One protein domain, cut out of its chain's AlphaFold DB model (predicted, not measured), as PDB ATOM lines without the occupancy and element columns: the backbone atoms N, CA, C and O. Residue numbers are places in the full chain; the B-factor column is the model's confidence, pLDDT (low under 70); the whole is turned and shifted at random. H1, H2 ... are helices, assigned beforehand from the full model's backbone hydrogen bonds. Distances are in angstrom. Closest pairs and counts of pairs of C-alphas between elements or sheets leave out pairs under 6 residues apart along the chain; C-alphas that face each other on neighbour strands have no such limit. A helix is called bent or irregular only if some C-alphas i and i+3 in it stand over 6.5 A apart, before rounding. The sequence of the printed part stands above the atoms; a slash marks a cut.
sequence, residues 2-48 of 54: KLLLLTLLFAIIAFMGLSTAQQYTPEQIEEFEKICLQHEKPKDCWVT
ATOM      1  N   LYS A   2     262.792 148.212 216.495       71.31
ATOM      2  CA  LYS A   2     263.714 148.814 217.492       71.31
ATOM      3  C   LYS A   2     263.334 150.228 217.974       71.31
ATOM      4  O   LYS A   2     263.468 150.515 219.155       71.31
ATOM      5  N   LEU A   3     262.836 151.084 217.079       76.06
ATOM      6  CA  LEU A   3     262.459 152.472 217.397       76.06
ATOM      7  C   LEU A   3     261.276 152.570 218.376       76.06
ATOM      8  O   LEU A   3     261.345 153.335 219.327       76.06
ATOM      9  N   LEU A   4     260.245 151.738 218.190       79.12
ATOM     10  CA  LEU A   4     259.080 151.681 219.084       79.12
ATOM     11  C   LEU A   4     259.455 151.196 220.493       79.12
ATOM     12  O   LEU A   4     258.903 151.667 221.483       79.12
ATOM     13  N   LEU A   5     260.419 150.276 220.585       79.88
ATOM     14  CA  LEU A   5     260.918 149.772 221.864       79.88
ATOM     15  C   LEU A   5     261.663 150.867 222.648       79.88
ATOM     16  O   LEU A   5     261.473 151.005 223.852       79.88
ATOM     17  N   LEU A   6     262.479 151.671 221.956       78.31
ATOM     18  CA  LEU A   6     263.235 152.781 222.547       78.31
ATOM     19  C   LEU A   6     262.322 153.889 223.081       78.31
ATOM     20  O   LEU A   6     262.538 154.372 224.190       78.31
ATOM     21  N   THR A   7     261.277 154.260 222.336       83.50
ATOM     22  CA  THR A   7     260.305 155.267 222.794       83.50
ATOM     23  C   THR A   7     259.512 154.787 224.006       83.50
ATOM     24  O   THR A   7     259.229 155.571 224.907       83.50
ATOM     25  N   LEU A   8     259.191 153.492 224.055       84.81
ATOM     26  CA  LEU A   8     258.464 152.894 225.171       84.81
ATOM     27  C   LEU A   8     259.325 152.837 226.442       84.81
ATOM     28  O   LEU A   8     258.857 153.202 227.515       84.81
ATOM     29  N   LEU A   9     260.605 152.473 226.316       84.19
ATOM     30  CA  LEU A   9     261.564 152.515 227.427       84.19
ATOM     31  C   LEU A   9     261.757 153.936 227.971       84.19
ATOM     32  O   LEU A   9     261.766 154.129 229.185       84.19
ATOM     33  N   PHE A  10     261.855 154.935 227.092       85.38
ATOM     34  CA  PHE A  10     261.981 156.333 227.506       85.38
ATOM     35  C   PHE A  10     260.749 156.820 228.283       85.38
ATOM     36  O   PHE A  10     260.890 157.466 229.320       85.38
ATOM     37  N   ALA A  11     259.545 156.458 227.831       82.62
ATOM     38  CA  ALA A  11     258.303 156.803 228.519       82.62
ATOM     39  C   ALA A  11     258.223 156.192 229.930       82.62
ATOM     40  O   ALA A  11     257.790 156.867 230.862       82.62
ATOM     41  N   ILE A  12     258.686 154.950 230.111       81.38
ATOM     42  CA  ILE A  12     258.695 154.278 231.421       81.38
ATOM     43  C   ILE A  12     259.654 154.981 232.391       81.38
ATOM     44  O   ILE A  12     259.289 155.236 233.537       81.38
ATOM     45  N   ILE A  13     260.857 155.342 231.933       80.31
ATOM     46  CA  ILE A  13     261.854 156.034 232.766       80.31
ATOM     47  C   ILE A  13     261.350 157.428 233.166       80.31
ATOM     48  O   ILE A  13     261.465 157.816 234.328       80.31
ATOM     49  N   ALA A  14     260.737 158.160 232.231       77.62
ATOM     50  CA  ALA A  14     260.135 159.458 232.519       77.62
ATOM     51  C   ALA A  14     258.996 159.352 233.551       77.62
ATOM     52  O   ALA A  14     258.884 160.204 234.430       77.62
ATOM     53  N   PHE A  15     258.187 158.290 233.489       72.25
ATOM     54  CA  PHE A  15     257.094 158.067 234.436       72.25
ATOM     55  C   PHE A  15     257.598 157.707 235.844       72.25
ATOM     56  O   PHE A  15     257.064 158.206 236.831       72.25
ATOM     57  N   MET A  16     258.665 156.906 235.948       70.38
ATOM     58  CA  MET A  16     259.292 156.571 237.235       70.38
ATOM     59  C   MET A  16     259.945 157.783 237.921       70.38
ATOM     60  O   MET A  16     259.986 157.843 239.147       70.38
ATOM     61  N   GLY A  17     260.428 158.768 237.156       61.78
ATOM     62  CA  GLY A  17     261.010 159.995 237.713       61.78
ATOM     63  C   GLY A  17     259.994 160.940 238.369       61.78
ATOM     64  O   GLY A  17     260.365 161.717 239.244       61.78
ATOM     65  N   LEU A  18     258.712 160.879 237.990       59.56
ATOM     66  CA  LEU A  18     257.677 161.733 238.590       59.56
ATOM     67  C   LEU A  18     257.230 161.246 239.973       59.56
ATOM     68  O   LEU A  18     256.825 162.061 240.797       59.56
ATOM     69  N   SER A  19     257.313 159.942 240.254       58.41
ATOM     70  CA  SER A  19     256.831 159.380 241.523       58.41
ATOM     71  C   SER A  19     257.729 159.676 242.727       58.41
ATOM     72  O   SER A  19     257.331 159.402 243.854       58.41
ATOM     73  N   THR A  20     258.932 160.216 242.517       58.28
ATOM     74  CA  THR A  20     259.880 160.539 243.599       58.28
ATOM     75  C   THR A  20     259.819 161.998 244.049       58.28
ATOM     76  O   THR A  20     260.552 162.382 244.956       58.28
ATOM     77  N   ALA A  21     258.974 162.830 243.434       59.62
ATOM     78  CA  ALA A  21     258.742 164.187 243.915       59.62
ATOM     79  C   ALA A  21     257.830 164.123 245.149       59.62
ATOM     80  O   ALA A  21     256.619 163.941 245.029       59.62
ATOM     81  N   GLN A  22     258.419 164.235 246.339       65.69
ATOM     82  CA  GLN A  22     257.678 164.284 247.595       65.69
ATOM     83  C   GLN A  22     256.801 165.545 247.602       65.69
ATOM     84  O   GLN A  22     257.297 166.666 247.704       65.69
ATOM     85  N   GLN A  23     255.494 165.367 247.399       67.56
ATOM     86  CA  GLN A  23     254.525 166.460 247.420       67.56
ATOM     87  C   GLN A  23     254.186 166.788 248.875       67.56
ATOM     88  O   GLN A  23     253.426 166.062 249.512       67.56
ATOM     89  N   TYR A  24     254.758 167.870 249.398       74.81
ATOM     90  CA  TYR A  24     254.410 168.393 250.717       74.81
ATOM     91  C   TYR A  24     253.116 169.207 250.650       74.81
ATOM     92  O   TYR A  24     252.891 169.944 249.682       74.81
ATOM     93  N   THR A  25     252.263 169.093 251.670       83.50
ATOM     94  CA  THR A  25     251.096 169.979 251.793       83.50
ATOM     95  C   THR A  25     251.539 171.395 252.185       83.50
ATOM     96  O   THR A  25     252.635 171.574 252.724       83.50
ATOM     97  N   PRO A  26     250.707 172.425 251.948       84.38
ATOM     98  CA  PRO A  26     251.011 173.781 252.400       84.38
ATOM     99  C   PRO A  26     251.262 173.876 253.911       84.38
ATOM    100  O   PRO A  26     252.132 174.639 254.323       84.38
ATOM    101  N   GLU A  27     250.553 173.087 254.730       86.31
ATOM    102  CA  GLU A  27     250.763 173.089 256.185       86.31
ATOM    103  C   GLU A  27     252.140 172.528 256.562       86.31
ATOM    104  O   GLU A  27     252.827 173.097 257.409       86.31
ATOM    105  N   GLN A  28     252.573 171.452 255.897       83.88
ATOM    106  CA  GLN A  28     253.891 170.854 256.123       83.88
ATOM    107  C   GLN A  28     255.018 171.816 255.738       83.88
ATOM    108  O   GLN A  28     256.002 171.943 256.460       83.88
ATOM    109  N   ILE A  29     254.858 172.541 254.626       84.75
ATOM    110  CA  ILE A  29     255.824 173.565 254.208       84.75
ATOM    111  C   ILE A  29     255.955 174.643 255.288       84.75
ATOM    112  O   ILE A  29     257.072 174.997 255.655       84.75
ATOM    113  N   GLU A  30     254.842 175.130 255.843       87.88
ATOM    114  CA  GLU A  30     254.870 176.143 256.904       87.88
ATOM    115  C   GLU A  30     255.589 175.640 258.170       87.88
ATOM    116  O   GLU A  30     256.327 176.388 258.819       87.88
ATOM    117  N   GLU A  31     255.406 174.369 258.523       88.19
ATOM    118  CA  GLU A  31     256.108 173.745 259.643       88.19
ATOM    119  C   GLU A  31     257.620 173.652 259.391       88.19
ATOM    120  O   GLU A  31     258.418 174.053 260.246       88.19
ATOM    121  N   PHE A  32     258.037 173.232 258.195       85.81
ATOM    122  CA  PHE A  32     259.457 173.176 257.849       85.81
ATOM    123  C   PHE A  32     260.100 174.560 257.778       85.81
ATOM    124  O   PHE A  32     261.233 174.736 258.226       85.81
ATOM    125  N   GLU A  33     259.373 175.564 257.285       89.00
ATOM    126  CA  GLU A  33     259.814 176.958 257.303       89.00
ATOM    127  C   GLU A  33     260.075 177.443 258.737       89.00
ATOM    128  O   GLU A  33     261.091 178.097 258.987       89.00
ATOM    129  N   LYS A  34     259.214 177.084 259.702       89.44
ATOM    130  CA  LYS A  34     259.426 177.412 261.124       89.44
ATOM    131  C   LYS A  34     260.696 176.764 261.666       89.44
ATOM    132  O   LYS A  34     261.477 177.447 262.329       89.44
ATOM    133  N   ILE A  35     260.934 175.491 261.353       87.75
ATOM    134  CA  ILE A  35     262.146 174.768 261.771       87.75
ATOM    135  C   ILE A  35     263.394 175.421 261.155       87.75
ATOM    136  O   ILE A  35     264.357 175.698 261.868       87.75
ATOM    137  N   CYS A  36     263.373 175.754 259.860       89.56
ATOM    138  CA  CYS A  36     264.479 176.460 259.202       89.56
ATOM    139  C   CYS A  36     264.829 177.767 259.925       89.56
ATOM    140  O   CYS A  36     265.995 178.016 260.236       89.56
ATOM    141  N   LEU A  37     263.817 178.579 260.242       90.62
ATOM    142  CA  LEU A  37     264.014 179.857 260.925       90.62
ATOM    143  C   LEU A  37     264.547 179.683 262.357       90.62
ATOM    144  O   LEU A  37     265.391 180.472 262.777       90.62
ATOM    145  N   GLN A  38     264.124 178.641 263.085       90.88
ATOM    146  CA  GLN A  38     264.655 178.323 264.422       90.88
ATOM    147  C   GLN A  38     266.155 178.002 264.411       90.88
ATOM    148  O   GLN A  38     266.852 178.284 265.383       90.88
ATOM    149  N   HIS A  39     266.657 177.440 263.312       88.69
ATOM    150  CA  HIS A  39     268.072 177.111 263.129       88.69
ATOM    151  C   HIS A  39     268.870 178.212 262.411       88.69
ATOM    152  O   HIS A  39     269.968 177.941 261.915       88.69
ATOM    153  N   GLU A  40     268.319 179.430 262.319       90.94
ATOM    154  CA  GLU A  40     268.919 180.568 261.605       90.94
ATOM    155  C   GLU A  40     269.250 180.236 260.136       90.94
ATOM    156  O   GLU A  40     270.207 180.749 259.545       90.94
ATOM    157  N   LYS A  41     268.466 179.338 259.530       88.31
ATOM    158  CA  LYS A  41     268.589 178.963 258.122       88.31
ATOM    159  C   LYS A  41     267.651 179.800 257.250       88.31
ATOM    160  O   LYS A  41     266.640 180.316 257.729       88.31
ATOM    161  N   PRO A  42     267.963 179.911 255.946       87.56
ATOM    162  CA  PRO A  42     267.042 180.466 254.967       87.56
ATOM    163  C   PRO A  42     265.680 179.770 255.011       87.56
ATOM    164  O   PRO A  42     265.591 178.570 255.265       87.56
ATOM    165  N   LYS A  43     264.613 180.525 254.750       81.81
ATOM    166  CA  LYS A  43     263.230 180.034 254.799       81.81
ATOM    167  C   LYS A  43     263.002 178.821 253.884       81.81
ATOM    168  O   LYS A  43     262.236 177.934 254.225       81.81
ATOM    169  N   ASP A  44     263.697 178.767 252.758       83.00
ATOM    170  CA  ASP A  44     263.672 177.716 251.739       83.00
ATOM    171  C   ASP A  44     264.592 176.522 252.049       83.00
ATOM    172  O   ASP A  44     264.766 175.639 251.208       83.00
ATOM    173  N   CYS A  45     265.171 176.438 253.255       85.19
ATOM    174  CA  CYS A  45     266.093 175.349 253.591       85.19
ATOM    175  C   CYS A  45     265.450 173.957 253.466       85.19
ATOM    176  O   CYS A  45     266.138 172.995 253.119       85.19
ATOM    177  N   TRP A  46     264.130 173.868 253.653       80.75
ATOM    178  CA  TRP A  46     263.319 172.653 253.533       80.75
ATOM    179  C   TRP A  46     263.316 172.037 252.129       80.75
ATOM    180  O   TRP A  46     263.013 170.859 251.980       80.75
ATOM    181  N   VAL A  47     263.696 172.799 251.097       79.06
ATOM    182  CA  VAL A  47     263.836 172.291 249.720       79.06
ATOM    183  C   VAL A  47     265.050 171.365 249.591       79.06
ATOM    184  O   VAL A  47     265.088 170.483 248.734       79.06
ATOM    185  N   THR A  48     266.059 171.567 250.441       74.19
ATOM    186  CA  THR A  48     267.323 170.812 250.427       74.19
ATOM    187  C   THR A  48     267.501 169.917 251.650       74.19
ATOM    188  O   THR A  48     268.287 168.971 251.611       74.19
TER     189      THR A  48
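This is residues 2 to 48 of the 54 residues of an uncharacterized protein of Anopheles dirus (UniProt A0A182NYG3). One long helix, H1, sticks out as a free arm from a small head, in which the short H3 folds back on H2. Residues 2 to 23 stand free, and this arm makes much of the length. The 47 printed residues hold three named helices, H1, H2, H3 in chain order, and no named strand: all helix. The whole is extended, with a radius of gyration of the C-alphas of 18.0 A and spans of 55 by 18 by 8 A.

Start at H1, residues 2 to 18, which is apart from H2, residues 26 to 38, and from H3, residues 43 to 47. H2 and H3 touch; their closest C-alphas, of Glu 33 and Lys 43, are 5.2 A apart. In H2 every O i to N i+4 pair is within hydrogen-bond range, in H1 12 of 13, in H3 0 of 1, with 1 of 2 O i to N i+3 pairs. H3 is irregular: C-alphas 43 and 46 are 7.5 A apart.

Find C-alpha 2 at (263.714, 148.814, 217.492); H1 runs 25.5 A from there. H2 begins at (251.011, 173.781, 252.400) and runs 18.7 A. H3 ends at C-alpha 47, (263.836, 172.291, 249.720).

The farthest C-alphas, of Lys 2 and Gln 38, are 55.4 A apart. The printed part has no cut. H1 to H2 is a short link, H2 to H3 a tight one. Look for pLDDT under 70 at residues 17 to 23.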